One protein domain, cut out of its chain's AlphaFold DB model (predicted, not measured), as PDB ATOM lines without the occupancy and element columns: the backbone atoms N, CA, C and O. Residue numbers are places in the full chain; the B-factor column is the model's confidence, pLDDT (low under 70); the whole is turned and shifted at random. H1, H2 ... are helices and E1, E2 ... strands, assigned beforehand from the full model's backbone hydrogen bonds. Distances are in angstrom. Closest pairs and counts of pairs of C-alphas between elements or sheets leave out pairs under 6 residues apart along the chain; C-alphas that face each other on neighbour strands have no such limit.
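This is residues 23 to 126 of the 130 residues of an uncharacterized protein of Alphaproteobacteria bacterium (UniProt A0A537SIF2). A two-stranded parallel ribbon, E1 beside E2, has H3 packed on E1 and H2 at one end of H3, while H1 and H5 cross each other as a pair towards the other end of the longest axis. H4 follows directly on the end of E1, and the long link of residues 102 to 114 leads from E2 to H5. The printed part has 104 residues with five named helices and two named strands, in the order H1 H2 H3 E1 H4 E2 H5, and its class is mixed, helices and strands. The whole is compact, with a radius of gyration of the C-alphas of 13.4 A and spans of 41 by 27 by 24 A.

H1, residues 27 to 38, and H2, residues 40 to 46, touch only at the corner by their tight link, at a steep tilt of 58 degrees, opposite ways; their closest C-alphas are those of Ala 36 and Arg 43, 4.5 A apart. H2 touches H3, residues 57 to 68, about perpendicular at 78 degrees, with the C-alphas of Leu 46 and Ala 59 closest at 4.7 A; H3 touches H2 with its residues 58 to 63 alone. H1 and H3 are close but not clearly touching, with the C-alphas of Leu 32 and Ala 66 closest at 7.5 A. The closest C-alphas of H3 and E1, residues 76 to 81, are those of Ala 60 and Val 78, 4.9 A apart. H4, residues 82 to 86, stands between E1 and E2, residues 96 to 101, in a strand-helix-strand unit, two parallel neighbour strands with a helix between them along the chain, and the crossover is right-handed. E1 and E2 are parallel, 30 degrees between their directions; N 78 and O 97 are 2.9 A apart and N 101 and O 80 are 2.8 A apart, within hydrogen-bond range. H5, residues 115 to 125, touches H1, only just about perpendicular at 72 degrees, with the C-alphas of Ala 30 and Ala 119 closest at 5.1 A. H5 and E2 are near each other, with 5 pairs of C-alphas within 10 A, while H5 is apart from H3 and H4. Every O i to N i+4 pair is within hydrogen-bond range in H1, H2, H3, H4 and H5.

H1 begins at C-alpha 27, (146.162, 261.941, 233.244), and is 16.0 A long from first to last C-alpha. H2 is 9.9 A and H3 16.3 A long. E1 begins at C-alpha 76, (144.815, 280.931, 243.813), and is 16.8 A long; H4 is 6.1 A and E2 15.7 A. H5 is 15.1 A long and ends at C-alpha 125, (143.931, 257.854, 247.990).

The C-alphas of Asp 94 and Pro 111 are the two farthest apart, at 43.5 A. The printed part has no cut, and the link from E2 to H5, 13 residues, is long. Mean pLDDT of the printed part is 84.2, and residues 23 to 25, 109 to 112 and 124 to 126 of the model are under 70.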
ATOM      1  N   PHE A  23     138.669 264.658 242.941       53.81
ATOM      2  CA  PHE A  23     138.702 264.818 241.493       53.81
ATOM      3  C   PHE A  23     138.845 263.427 240.868       53.81
ATOM      4  O   PHE A  23     139.673 262.635 241.322       53.81
ATOM      5  N   SER A  24     138.041 263.106 239.849       58.16
ATOM      6  CA  SER A  24     138.246 261.867 239.094       58.16
ATOM      7  C   SER A  24     139.682 261.857 238.564       58.16
ATOM      8  O   SER A  24     140.079 262.858 237.955       58.16
ATOM      9  N   PRO A  25     140.458 260.778 238.778       60.88
ATOM     10  CA  PRO A  25     141.834 260.708 238.311       60.88
ATOM     11  C   PRO A  25     141.892 261.049 236.825       60.88
ATOM     12  O   PRO A  25     141.231 260.402 236.012       60.88
ATOM     13  N   ASN A  26     142.634 262.097 236.480       71.62
ATOM     14  CA  ASN A  26     142.896 262.460 235.097       71.62
ATOM     15  C   ASN A  26     144.401 262.469 234.855       71.62
ATOM     16  O   ASN A  26     145.197 262.708 235.764       71.62
ATOM     17  N   ASP A  27     144.771 262.188 233.615       79.12
ATOM     18  CA  ASP A  27     146.162 261.941 233.244       79.12
ATOM     19  C   ASP A  27     147.022 263.183 233.410       79.12
ATOM     20  O   ASP A  27     148.187 263.079 233.772       79.12
ATOM     21  N   SER A  28     146.435 264.361 233.212       81.62
ATOM     22  CA  SER A  28     147.136 265.633 233.327       81.62
ATOM     23  C   SER A  28     147.573 265.926 234.766       81.62
ATOM     24  O   SER A  28     148.708 266.352 234.977       81.62
ATOM     25  N   LEU A  29     146.700 265.698 235.753       80.69
ATOM     26  CA  LEU A  29     147.025 265.858 237.175       80.69
ATOM     27  C   LEU A  29     147.973 264.748 237.635       80.69
ATOM     28  O   LEU A  29     149.035 265.043 238.169       80.69
ATOM     29  N   ALA A  30     147.706 263.494 237.258       83.50
ATOM     30  CA  ALA A  30     148.633 262.399 237.538       83.50
ATOM     31  C   ALA A  30     150.043 262.663 236.973       83.50
ATOM     32  O   ALA A  30     151.035 262.346 237.625       83.50
ATOM     33  N   GLN A  31     150.157 263.301 235.806       85.81
ATOM     34  CA  GLN A  31     151.446 263.724 235.265       85.81
ATOM     35  C   GLN A  31     152.090 264.842 236.100       85.81
ATOM     36  O   GLN A  31     153.300 264.822 236.276       85.81
ATOM     37  N   LEU A  32     151.318 265.776 236.675       87.50
ATOM     38  CA  LEU A  32     151.843 266.788 237.607       87.50
ATOM     39  C   LEU A  32     152.500 266.142 238.835       87.50
ATOM     40  O   LEU A  32     153.584 266.571 239.225       87.50
ATOM     41  N   ILE A  33     151.884 265.100 239.408       86.12
ATOM     42  CA  ILE A  33     152.487 264.313 240.499       86.12
ATOM     43  C   ILE A  33     153.808 263.710 240.055       86.12
ATOM     44  O   ILE A  33     154.804 263.817 240.766       86.12
ATOM     45  N   VAL A  34     153.811 263.046 238.895       86.62
ATOM     46  CA  VAL A  34     155.008 262.379 238.377       86.62
ATOM     47  C   VAL A  34     156.130 263.393 238.185       86.62
ATOM     48  O   VAL A  34     157.239 263.148 238.655       86.62
ATOM     49  N   ASP A  35     155.839 264.542 237.580       89.56
ATOM     50  CA  ASP A  35     156.818 265.608 237.376       89.56
ATOM     51  C   ASP A  35     157.353 266.108 238.728       89.56
ATOM     52  O   ASP A  35     158.559 266.225 238.911       89.56
ATOM     53  N   ALA A  36     156.489 266.292 239.733       90.50
ATOM     54  CA  ALA A  36     156.899 266.670 241.089       90.50
ATOM     55  C   ALA A  36     157.681 265.576 241.842       90.50
ATOM     56  O   ALA A  36     158.448 265.885 242.751       90.50
ATOM     57  N   TRP A  37     157.526 264.297 241.504       88.50
ATOM     58  CA  TRP A  37     158.348 263.226 242.077       88.50
ATOM     59  C   TRP A  37     159.705 263.092 241.384       88.50
ATOM     60  O   TRP A  37     160.697 262.763 242.034       88.50
ATOM     61  N   VAL A  38     159.759 263.305 240.071       88.69
ATOM     62  CA  VAL A  38     160.975 263.105 239.272       88.69
ATOM     63  C   VAL A  38     161.866 264.349 239.289       88.69
ATOM     64  O   VAL A  38     163.090 264.226 239.337       88.69
ATOM     65  N   GLU A  39     161.275 265.544 239.306       91.94
ATOM     66  CA  GLU A  39     161.983 266.821 239.242       91.94
ATOM     67  C   GLU A  39     161.982 267.520 240.605       91.94
ATOM     68  O   GLU A  39     161.041 268.221 240.985       91.94
ATOM     69  N   LYS A  40     163.080 267.358 241.353       90.69
ATOM     70  CA  LYS A  40     163.220 267.927 242.701       90.69
ATOM     71  C   LYS A  40     163.019 269.447 242.729       90.69
ATOM     72  O   LYS A  40     162.321 269.941 243.606       90.69
ATOM     73  N   ASP A  41     163.587 270.174 241.771       93.81
ATOM     74  CA  ASP A  41     163.488 271.639 241.730       93.81
ATOM     75  C   ASP A  41     162.048 272.101 241.470       93.81
ATOM     76  O   ASP A  41     161.582 273.072 242.067       93.81
ATOM     77  N   PHE A  42     161.306 271.370 240.631       93.88
ATOM     78  CA  PHE A  42     159.884 271.622 240.406       93.88
ATOM     79  C   PHE A  42     159.068 271.353 241.677       93.88
ATOM     80  O   PHE A  42     158.228 272.173 242.055       93.88
ATOM     81  N   ARG A  43     159.361 270.251 242.381       93.31
ATOM     82  CA  ARG A  43     158.752 269.920 243.678       93.31
ATOM     83  C   ARG A  43     158.982 271.012 244.712       93.31
ATOM     84  O   ARG A  43     158.038 271.455 245.361       93.31
ATOM     85  N   ASP A  44     160.227 271.438 244.865       94.75
ATOM     86  CA  ASP A  44     160.617 272.423 245.867       94.75
ATOM     87  C   ASP A  44     159.997 273.790 245.566       94.75
ATOM     88  O   ASP A  44     159.553 274.467 246.488       94.75
ATOM     89  N   ALA A  45     159.872 274.160 244.287       95.00
ATOM     90  CA  ALA A  45     159.172 275.377 243.882       95.00
ATOM     91  C   ALA A  45     157.666 275.330 244.206       95.00
ATOM     92  O   ALA A  45     157.093 276.345 244.595       95.00
ATOM     93  N   LEU A  46     157.008 274.172 244.075       94.31
ATOM     94  CA  LEU A  46     155.599 273.998 244.468       94.31
ATOM     95  C   LEU A  46     155.406 273.996 245.992       94.31
ATOM     96  O   LEU A  46     154.390 274.476 246.498       94.31
ATOM     97  N   LEU A  47     156.373 273.439 246.721       95.12
ATOM     98  CA  LEU A  47     156.324 273.257 248.171       95.12
ATOM     99  C   LEU A  47     157.064 274.354 248.948       95.12
ATOM    100  O   LEU A  47     157.270 274.217 250.151       95.12
ATOM    101  N   GLU A  48     157.437 275.453 248.293       96.06
ATOM    102  CA  GLU A  48     158.148 276.552 248.939       96.06
ATOM    103  C   GLU A  48     157.301 277.160 250.069       96.06
ATOM    104  O   GLU A  48     156.095 277.414 249.915       96.06
ATOM    105  N   ARG A  49     157.937 277.389 251.223       95.75
ATOM    106  CA  ARG A  49     157.315 277.976 252.415       95.75
ATOM    107  C   ARG A  49     158.082 279.191 252.909       95.75
ATOM    108  O   ARG A  49     159.309 279.229 252.851       95.75
ATOM    109  N   ALA A  50     157.345 280.164 253.433       92.31
ATOM    110  CA  ALA A  50     157.911 281.285 254.164       92.31
ATOM    111  C   ALA A  50     158.379 280.840 255.563       92.31
ATOM    112  O   ALA A  50     158.137 279.713 256.002       92.31
ATOM    113  N   ALA A  51     159.048 281.740 256.288       90.75
ATOM    114  CA  ALA A  51     159.580 281.458 257.624       90.75
ATOM    115  C   ALA A  51     158.496 281.044 258.643       90.75
ATOM    116  O   ALA A  51     158.778 280.310 259.588       90.75
ATOM    117  N   ASP A  52     157.255 281.481 258.434       87.69
ATOM    118  CA  ASP A  52     156.077 281.150 259.242       87.69
ATOM    119  C   ASP A  52     155.358 279.863 258.789       87.69
ATOM    120  O   ASP A  52     154.279 279.552 259.288       87.69
ATOM    121  N   LYS A  53     155.969 279.094 257.875       85.88
ATOM    122  CA  LYS A  53     155.431 277.860 257.276       85.88
ATOM    123  C   LYS A  53     154.211 278.070 256.371       85.88
ATOM    124  O   LYS A  53     153.557 277.094 256.009       85.88
ATOM    125  N   THR A  54     153.915 279.302 255.963       89.38
ATOM    126  CA  THR A  54     152.869 279.573 254.965       89.38
ATOM    127  C   THR A  54     153.377 279.334 253.541       89.38
ATOM    128  O   THR A  54     154.570 279.451 253.258       89.38
ATOM    129  N   VAL A  55     152.475 278.973 252.623       91.69
ATOM    130  CA  VAL A  55     152.771 278.863 251.180       91.69
ATOM    131  C   VAL A  55     153.194 280.228 250.645       91.69
ATOM    132  O   VAL A  55     152.446 281.197 250.782       91.69
ATOM    133  N   THR A  56     154.358 280.312 249.995       95.25
ATOM    134  CA  THR A  56     154.828 281.591 249.446       95.25
ATOM    135  C   THR A  56     154.019 282.014 248.213       95.25
ATOM    136  O   THR A  56     153.463 281.174 247.494       95.25
ATOM    137  N   PRO A  57     153.978 283.321 247.884       94.00
ATOM    138  CA  PRO A  57     153.384 283.782 246.629       94.00
ATOM    139  C   PRO A  57     154.035 283.158 245.385       94.00
ATOM    140  O   PRO A  57     153.362 282.976 244.370       94.00
ATOM    141  N   ALA A  58     155.329 282.819 245.457       95.38
ATOM    142  CA  ALA A  58     156.048 282.145 244.381       95.38
ATOM    143  C   ALA A  58     155.527 280.715 244.170       95.38
ATOM    144  O   ALA A  58     155.176 280.376 243.038       95.38
ATOM    145  N   ALA A  59     155.359 279.936 245.245       95.25
ATOM    146  CA  ALA A  59     154.767 278.598 245.184       95.25
ATOM    147  C   ALA A  59     153.334 278.610 244.638       95.25
ATOM    148  O   ALA A  59     153.006 277.843 243.732       95.25
ATOM    149  N   ALA A  60     152.487 279.531 245.112       94.25
ATOM    150  CA  ALA A  60     151.124 279.676 244.594       94.25
ATOM    151  C   ALA A  60     151.111 280.043 243.094       94.25
ATOM    152  O   ALA A  60     150.309 279.521 242.315       94.25
ATOM    153  N   ARG A  61     152.036 280.909 242.648       95.50
ATOM    154  CA  ARG A  61     152.190 281.240 241.224       95.50
ATOM    155  C   ARG A  61     152.650 280.029 240.415       95.50
ATOM    156  O   ARG A  61     152.126 279.808 239.326       95.50
ATOM    157  N   GLN A  62     153.594 279.252 240.938       96.12
ATOM    158  CA  GLN A  62     154.094 278.051 240.278       96.12
ATOM    159  C   GLN A  62     152.989 277.002 240.126       96.12
ATOM    160  O   GLN A  62     152.789 276.485 239.028       96.12
ATOM    161  N   ALA A  63     152.208 276.765 241.182       93.50
ATOM    162  CA  ALA A  63     151.038 275.892 241.142       93.50
ATOM    163  C   ALA A  63     150.031 276.358 240.080       93.50
ATOM    164  O   ALA A  63     149.556 275.560 239.273       93.50
ATOM    165  N   LYS A  64     149.765 277.668 240.013       93.94
ATOM    166  CA  LYS A  64     148.868 278.259 239.012       93.94
ATOM    167  C   LYS A  64     149.349 278.030 237.584       93.94
ATOM    168  O   LYS A  64     148.545 277.650 236.740       93.94
ATOM    169  N   VAL A  65     150.638 278.229 237.316       95.06
ATOM    170  CA  VAL A  65     151.229 277.985 235.990       95.06
ATOM    171  C   VAL A  65     151.176 276.498 235.635       95.06
ATOM    172  O   VAL A  65     150.751 276.153 234.534       95.06
ATOM    173  N   ALA A  66     151.547 275.616 236.566       93.25
ATOM    174  CA  ALA A  66     151.549 274.172 236.346       93.25
ATOM    175  C   ALA A  66     150.144 273.625 236.041       93.25
ATOM    176  O   ALA A  66     149.979 272.807 235.134       93.25
ATOM    177  N   LEU A  67     149.128 274.105 236.758       91.25
ATOM    178  CA  LEU A  67     147.732 273.728 236.544       91.25
ATOM    179  C   LEU A  67     147.161 274.330 235.255       91.25
ATOM    180  O   LEU A  67     146.499 273.620 234.497       91.25
ATOM    181  N   ALA A  68     147.481 275.590 234.943       91.62
ATOM    182  CA  ALA A  68     147.047 276.236 233.704       91.62
ATOM    183  C   ALA A  68     147.608 275.531 232.461       91.62
ATOM    184  O   ALA A  68     146.871 275.305 231.504       91.62
ATOM    185  N   ALA A  69     148.872 275.091 232.501       89.62
ATOM    186  CA  ALA A  69     149.488 274.291 231.437       89.62
ATOM    187  C   ALA A  69     148.765 272.953 231.180       89.62
ATOM    188  O   ALA A  69     148.931 272.347 230.125       89.62
ATOM    189  N   ARG A  70     147.948 272.503 232.137       87.19
ATOM    190  CA  ARG A  70     147.160 271.264 232.101       87.19
ATOM    191  C   ARG A  70     145.662 271.510 231.891       87.19
ATOM    192  O   ARG A  70     144.881 270.565 231.954       87.19
ATOM    193  N   GLY A  71     145.267 272.758 231.622       87.94
ATOM    194  CA  GLY A  71     143.887 273.153 231.330       87.94
ATOM    195  C   GLY A  71     143.049 273.563 232.544       87.94
ATOM    196  O   GLY A  71     141.844 273.760 232.399       87.94
ATOM    197  N   PHE A  72     143.655 273.717 233.727       86.56
ATOM    198  CA  PHE A  72     142.963 274.132 234.949       86.56
ATOM    199  C   PHE A  72     143.278 275.589 235.293       86.56
ATOM    200  O   PHE A  72     144.412 275.941 235.613       86.56
ATOM    201  N   TYR A  73     142.258 276.446 235.269       90.12
ATOM    202  CA  TYR A  73     142.405 277.888 235.474       90.12
ATOM    203  C   TYR A  73     141.795 278.292 236.813       90.12
ATOM    204  O   TYR A  73     140.580 278.418 236.943       90.12
ATOM    205  N   LEU A  74     142.647 278.471 237.819       88.06
ATOM    206  CA  LEU A  74     142.243 278.794 239.187       88.06
ATOM    207  C   LEU A  74     142.847 280.126 239.622       88.06
ATOM    208  O   LEU A  74     143.940 280.502 239.191       88.06
ATOM    209  N   GLU A  75     142.136 280.850 240.485       89.06
ATOM    210  CA  GLU A  75     142.582 282.168 240.927       89.06
ATOM    211  C   GLU A  75     143.815 282.064 241.829       89.06
ATOM    212  O   GLU A  75     144.839 282.691 241.525       89.06
ATOM    213  N   ARG A  76     143.738 281.206 242.856       88.69
ATOM    214  CA  ARG A  76     144.815 280.931 243.813       88.69
ATOM    215  C   ARG A  76     144.913 279.433 244.157       88.69
ATOM    216  O   ARG A  76     144.486 279.015 245.230       88.69
ATOM    217  N   PRO A  77     145.453 278.596 243.262       91.81
ATOM    218  CA  PRO A  77     145.777 277.224 243.620       91.81
ATOM    219  C   PRO A  77     147.062 277.159 244.455       91.81
ATOM    220  O   PRO A  77     148.017 277.889 244.189       91.81
ATOM    221  N   VAL A  78     147.098 276.261 245.437       92.50
ATOM    222  CA  VAL A  78     148.287 275.974 246.251       92.50
ATOM    223  C   VAL A  78     148.508 274.471 246.354       92.50
ATOM    224  O   VAL A  78     147.548 273.701 246.362       92.50
ATOM    225  N   VAL A  79     149.773 274.062 246.443       92.56
ATOM    226  CA  VAL A  79     150.162 272.662 246.642       92.56
ATOM    227  C   VAL A  79     150.779 272.503 248.026       92.56
ATOM    228  O   VAL A  79     151.719 273.213 248.398       92.56
ATOM    229  N   ILE A  80     150.238 271.565 248.793       91.50
ATOM    230  CA  ILE A  80     150.717 271.201 250.125       91.50
ATOM    231  C   ILE A  80     151.113 269.733 250.178       91.50
ATOM    232  O   ILE A  80     150.718 268.932 249.338       91.50
ATOM    233  N   THR A  81     151.916 269.372 251.166       91.25
ATOM    234  CA  THR A  81     152.258 267.979 251.457       91.25
ATOM    235  C   THR A  81     151.128 267.274 252.211       91.25
ATOM    236  O   THR A  81     150.318 267.919 252.881       91.25
ATOM    237  N   GLU A  82     151.109 265.937 252.172       85.00
ATOM    238  CA  GLU A  82     150.229 265.128 253.035       85.00
ATOM    239  C   GLU A  82     150.384 265.509 254.522       85.00
ATOM    240  O   GLU A  82     149.395 265.687 255.223       85.00
ATOM    241  N   ALA A  83     151.616 265.739 254.991       86.44
ATOM    242  CA  ALA A  83     151.882 266.100 256.384       86.44
ATOM    243  C   ALA A  83     151.271 267.453 256.789       86.44
ATOM    244  O   ALA A  83     150.794 267.609 257.914       86.44
ATOM    245  N   GLU A  84     151.271 268.437 255.888       85.81
ATOM    246  CA  GLU A  84     150.616 269.729 256.120       85.81
ATOM    247  C   GLU A  84     149.096 269.588 256.159       85.81
ATOM    248  O   GLU A  84     148.443 270.195 257.009       85.81
ATOM    249  N   HIS A  85     148.538 268.760 255.275       84.50
ATOM    250  CA  HIS A  85     147.116 268.443 255.294       84.50
ATOM    251  C   HIS A  85     146.714 267.783 256.625       84.50
ATOM    252  O   HIS A  85     145.772 268.236 257.281       84.50
ATOM    253  N   ASP A  86     147.468 266.774 257.064       81.44
ATOM    254  CA  ASP A  86     147.221 266.036 258.308       81.44
ATOM    255  C   ASP A  86     147.448 266.895 259.560       81.44
ATOM    256  O   ASP A  86     146.823 266.671 260.594       81.44
ATOM    257  N   SER A  87     148.278 267.937 259.453       79.38
ATOM    258  CA  SER A  87     148.500 268.943 260.501       79.38
ATOM    259  C   SER A  87     147.484 270.094 260.474       79.38
ATOM    260  O   SER A  87     147.728 271.143 261.070       79.38
ATOM    261  N   HIS A  88     146.346 269.917 259.797       79.12
ATOM    262  CA  HIS A  88     145.263 270.899 259.695       79.12
ATOM    263  C   HIS A  88     145.670 272.223 259.031       79.12
ATOM    264  O   HIS A  88     145.360 273.303 259.547       79.12
ATOM    265  N   TYR A  89     146.334 272.152 257.870       79.75
ATOM    266  CA  TYR A  89     146.627 273.330 257.048       79.75
ATOM    267  C   TYR A  89     145.425 274.289 256.973       79.75
ATOM    268  O   TYR A  89     144.298 273.893 256.664       79.75
ATOM    269  N   THR A  90     145.687 275.564 257.265       79.62
ATOM    270  CA  THR A  90     144.685 276.632 257.233       79.62
ATOM    271  C   THR A  90     144.893 277.478 255.987       79.62
ATOM    272  O   THR A  90     145.998 277.949 255.727       79.62
ATOM    273  N   MET A  91     143.818 277.669 255.225       81.19
ATOM    274  CA  MET A  91     143.832 278.468 254.001       81.19
ATOM    275  C   MET A  91     144.234 279.911 254.304       81.19
ATOM    276  O   MET A  91     143.777 280.496 255.285       81.19
ATOM    277  N   GLN A  92     145.065 280.492 253.440       84.19
ATOM    278  CA  GLN A  92     145.528 281.876 253.604       84.19
ATOM    279  C   GLN A  92     144.600 282.903 252.942       84.19
ATOM    280  O   GLN A  92     144.740 284.101 253.177       84.19
ATOM    281  N   ALA A  93     143.678 282.448 252.091       78.75
ATOM    282  CA  ALA A  93     142.683 283.275 251.421       78.75
ATOM    283  C   ALA A  93     141.400 282.476 251.149       78.75
ATOM    284  O   ALA A  93     141.453 281.263 250.948       78.75
ATOM    285  N   ASP A  94     140.260 283.163 251.076       78.12
ATOM    286  CA  ASP A  94     138.943 282.534 250.885       78.12
ATOM    287  C   ASP A  94     138.782 281.851 249.515       78.12
ATOM    288  O   ASP A  94     138.037 280.882 249.383       78.12
ATOM    289  N   ASN A  95     139.492 282.333 248.491       78.94
ATOM    290  CA  ASN A  95     139.486 281.782 247.132       78.94
ATOM    291  C   ASN A  95     140.636 280.792 246.869       78.94
ATOM    292  O   ASN A  95     140.942 280.480 245.714       78.94
ATOM    293  N   GLU A  96     141.304 280.330 247.925       79.81
ATOM    294  CA  GLU A  96     142.392 279.370 247.809       79.81
ATOM    295  C   GLU A  96     141.852 277.976 247.453       79.81
ATOM    296  O   GLU A  96     140.873 277.490 248.017       79.81
ATOM    297  N   VAL A  97     142.489 277.313 246.492       85.62
ATOM    298  CA  VAL A  97     142.190 275.916 246.159       85.62
ATOM    299  C   VAL A  97     143.390 275.081 246.560       85.62
ATOM    300  O   VAL A  97     144.469 275.218 245.986       85.62
ATOM    301  N   VAL A  98     143.199 274.247 247.580       85.94
ATOM    302  CA  VAL A  98     144.266 273.447 248.181       85.94
ATOM    303  C   VAL A  98     144.331 272.087 247.514       85.94
ATOM    304  O   VAL A  98     143.359 271.328 247.537       85.94
ATOM    305  N   PHE A  99     145.504 271.772 246.986       88.31
ATOM    306  CA  PHE A  99     145.826 270.473 246.437       88.31
ATOM    307  C   PHE A  99     146.922 269.801 247.248       88.31
ATOM    308  O   PHE A  99     147.847 270.464 247.715       88.31
ATOM    309  N   VAL A 100     146.822 268.487 247.414       88.00
ATOM    310  CA  VAL A 100     147.764 267.722 248.231       88.00
ATOM    311  C   VAL A 100     148.636 266.869 247.322       88.00
ATOM    312  O   VAL A 100     148.130 266.011 246.604       88.00
ATOM    313  N   LEU A 101     149.947 267.102 247.364       89.12
ATOM    314  CA  LEU A 101     150.926 266.292 246.652       89.12
ATOM    315  C   LEU A 101     151.153 264.985 247.424       89.12
ATOM    316  O   LEU A 101     151.595 265.044 248.582       89.12
ATOM    317  N   PRO A 102     150.912 263.812 246.813       86.81
ATOM    318  CA  PRO A 102     151.103 262.553 247.509       86.81
ATOM    319  C   PRO A 102     152.576 262.286 247.831       86.81
ATOM    320  O   PRO A 102     153.485 262.642 247.069       86.81
ATOM    321  N   ASN A 103     152.819 261.632 248.966       84.38
ATOM    322  CA  ASN A 103     154.172 261.427 249.470       84.38
ATOM    323  C   ASN A 103     154.971 260.470 248.567       84.38
ATOM    324  O   ASN A 103     154.650 259.285 248.450       84.38
ATOM    325  N   GLN A 104     156.059 260.984 247.987       81.69
ATOM    326  CA  GLN A 104     156.974 260.240 247.122       81.69
ATOM    327  C   GLN A 104     157.578 259.003 247.802       81.69
ATOM    328  O   GLN A 104     157.810 258.001 247.132       81.69
ATOM    329  N   ASP A 105     157.781 259.014 249.123       83.81
ATOM    330  CA  ASP A 105     158.376 257.881 249.851       83.81
ATOM    331  C   ASP A 105     157.484 256.624 249.834       83.81
ATOM    332  O   ASP A 105     157.949 255.502 250.068       83.81
ATOM    333  N   ARG A 106     156.190 256.788 249.514       74.25
ATOM    334  CA  ARG A 106     155.236 255.686 249.304       74.25
ATOM    335  C   ARG A 106     155.441 254.994 247.952       74.25
ATOM    336  O   ARG A 106     154.853 253.940 247.710       74.25
ATOM    337  N   VAL A 107     156.273 255.562 247.079       78.62
ATOM    338  CA  VAL A 107     156.532 255.088 245.722       78.62
ATOM    339  C   VAL A 107     157.898 254.412 245.676       78.62
ATOM    340  O   VAL A 107     158.936 255.023 245.900       78.62
ATOM    341  N   LYS A 108     157.909 253.119 245.348       74.56
ATOM    342  CA  LYS A 108     159.137 252.358 245.075       74.56
ATOM    343  C   LYS A 108     159.082 251.854 243.636       74.56
ATOM    344  O   LYS A 108     158.614 250.733 243.421       74.56
ATOM    345  N   PRO A 109     159.489 252.675 242.651       65.44
ATOM    346  CA  PRO A 109     159.371 252.294 241.253       65.44
ATOM    347  C   PRO A 109     160.252 251.078 240.971       65.44
ATOM    348  O   PRO A 109     161.438 251.061 241.302       65.44
ATOM    349  N   ARG A 110     159.668 250.041 240.368       69.12
ATOM    350  CA  ARG A 110     160.418 248.902 239.824       69.12
ATOM    351  C   ARG A 110     160.659 249.122 238.328       69.12
ATOM    352  O   ARG A 110     159.823 249.757 237.680       69.12
ATOM    353  N   PRO A 111     161.750 248.586 237.752       62.09
ATOM    354  CA  PRO A 111     161.984 248.666 236.312       62.09
ATOM    355  C   PRO A 111     160.761 248.174 235.523       62.09
ATOM    356  O   PRO A 111     160.255 247.083 235.785       62.09
ATOM    357  N   GLY A 112     160.274 248.989 234.582       63.84
ATOM    358  CA  GLY A 112     159.120 248.667 233.733       63.84
ATOM    359  C   GLY A 112     157.737 248.970 234.327       63.84
ATOM    360  O   GLY A 112     156.739 248.681 233.674       63.84
ATOM    361  N   GLN A 113     157.644 249.550 235.530       71.00
ATOM    362  CA  GLN A 113     156.364 249.988 236.099       71.00
ATOM    363  C   GLN A 113     156.061 251.457 235.782       71.00
ATOM    364  O   GLN A 113     156.930 252.322 235.879       71.00
ATOM    365  N   SER A 114     154.802 251.730 235.432       75.50
ATOM    366  CA  SER A 114     154.299 253.076 235.150       75.50
ATOM    367  C   SER A 114     154.159 253.891 236.439       75.50
ATOM    368  O   SER A 114     153.339 253.581 237.310       75.50
ATOM    369  N   LEU A 115     154.940 254.968 236.554       80.19
ATOM    370  CA  LEU A 115     154.763 255.967 237.614       80.19
ATOM    371  C   LEU A 115     153.405 256.672 237.506       80.19
ATOM    372  O   LEU A 115     152.842 257.043 238.530       80.19
ATOM    373  N   LEU A 116     152.851 256.787 236.296       80.94
ATOM    374  CA  LEU A 116     151.574 257.452 236.051       80.94
ATOM    375  C   LEU A 116     150.400 256.698 236.684       80.94
ATOM    376  O   LEU A 116     149.546 257.311 237.317       80.94
ATOM    377  N   ASP A 117     150.372 255.366 236.589       76.50
ATOM    378  CA  ASP A 117     149.315 254.570 237.232       76.50
ATOM    379  C   ASP A 117     149.431 254.612 238.760       76.50
ATOM    380  O   ASP A 117     148.425 254.645 239.469       76.50
ATOM    381  N   THR A 118     150.663 254.692 239.269       77.94
ATOM    382  CA  THR A 118     150.920 254.877 240.702       77.94
ATOM    383  C   THR A 118     150.470 256.263 241.172       77.94
ATOM    384  O   THR A 118     149.857 256.379 242.232       77.94
ATOM    385  N   ALA A 119     150.712 257.301 240.370       77.62
ATOM    386  CA  ALA A 119     150.235 258.655 240.620       77.62
ATOM    387  C   ALA A 119     148.705 258.731 240.600       77.62
ATOM    388  O   ALA A 119     148.126 259.248 241.550       77.62
ATOM    389  N   ARG A 120     148.031 258.138 239.602       77.19
ATOM    390  CA  ARG A 120     146.556 258.060 239.559       77.19
ATOM    391  C   ARG A 120     145.988 257.386 240.811       77.19
ATOM    392  O   ARG A 120     145.022 257.879 241.395       77.19
ATOM    393  N   LEU A 121     146.590 256.274 241.243       74.19
ATOM    394  CA  LEU A 121     146.179 255.580 242.462       74.19
ATOM    395  C   LEU A 121     146.355 256.475 243.693       74.19
ATOM    396  O   LEU A 121     145.408 256.655 244.456       74.19
ATOM    397  N   LEU A 122     147.534 257.067 243.885       76.44
ATOM    398  CA  LEU A 122     147.791 257.908 245.054       76.44
ATOM    399  C   LEU A 122     146.969 259.202 245.050       76.44
ATOM    400  O   LEU A 122     146.508 259.604 246.116       76.44
ATOM    401  N   MET A 123     146.681 259.779 243.884       73.44
ATOM    402  CA  MET A 123     145.737 260.886 243.717       73.44
ATOM    403  C   MET A 123     144.353 260.515 244.272       73.44
ATOM    404  O   MET A 123     143.765 261.284 245.025       73.44
ATOM    405  N   SER A 124     143.861 259.304 243.981       66.69
ATOM    406  CA  SER A 124     142.579 258.812 244.514       66.69
ATOM    407  C   SER A 124     142.600 258.476 246.010       66.69
ATOM    408  O   SER A 124     141.557 258.489 246.661       66.69
ATOM    409  N   CYS A 125     143.772 258.161 246.568       63.12
ATOM    410  CA  CYS A 125     143.931 257.854 247.990       63.12
ATOM    411  C   CYS A 125     144.192 259.099 248.847       63.12
ATOM    412  O   CYS A 125     144.110 259.011 250.071       63.12
ATOM    413  N   THR A 126     144.536 260.228 248.225       63.38
ATOM    414  CA  THR A 126     144.936 261.453 248.919       63.38
ATOM    415  C   THR A 126     143.785 262.462 248.892       63.38
ATOM    416  O   THR A 126     143.259 262.761 247.818       63.38
TER     417      THR A 126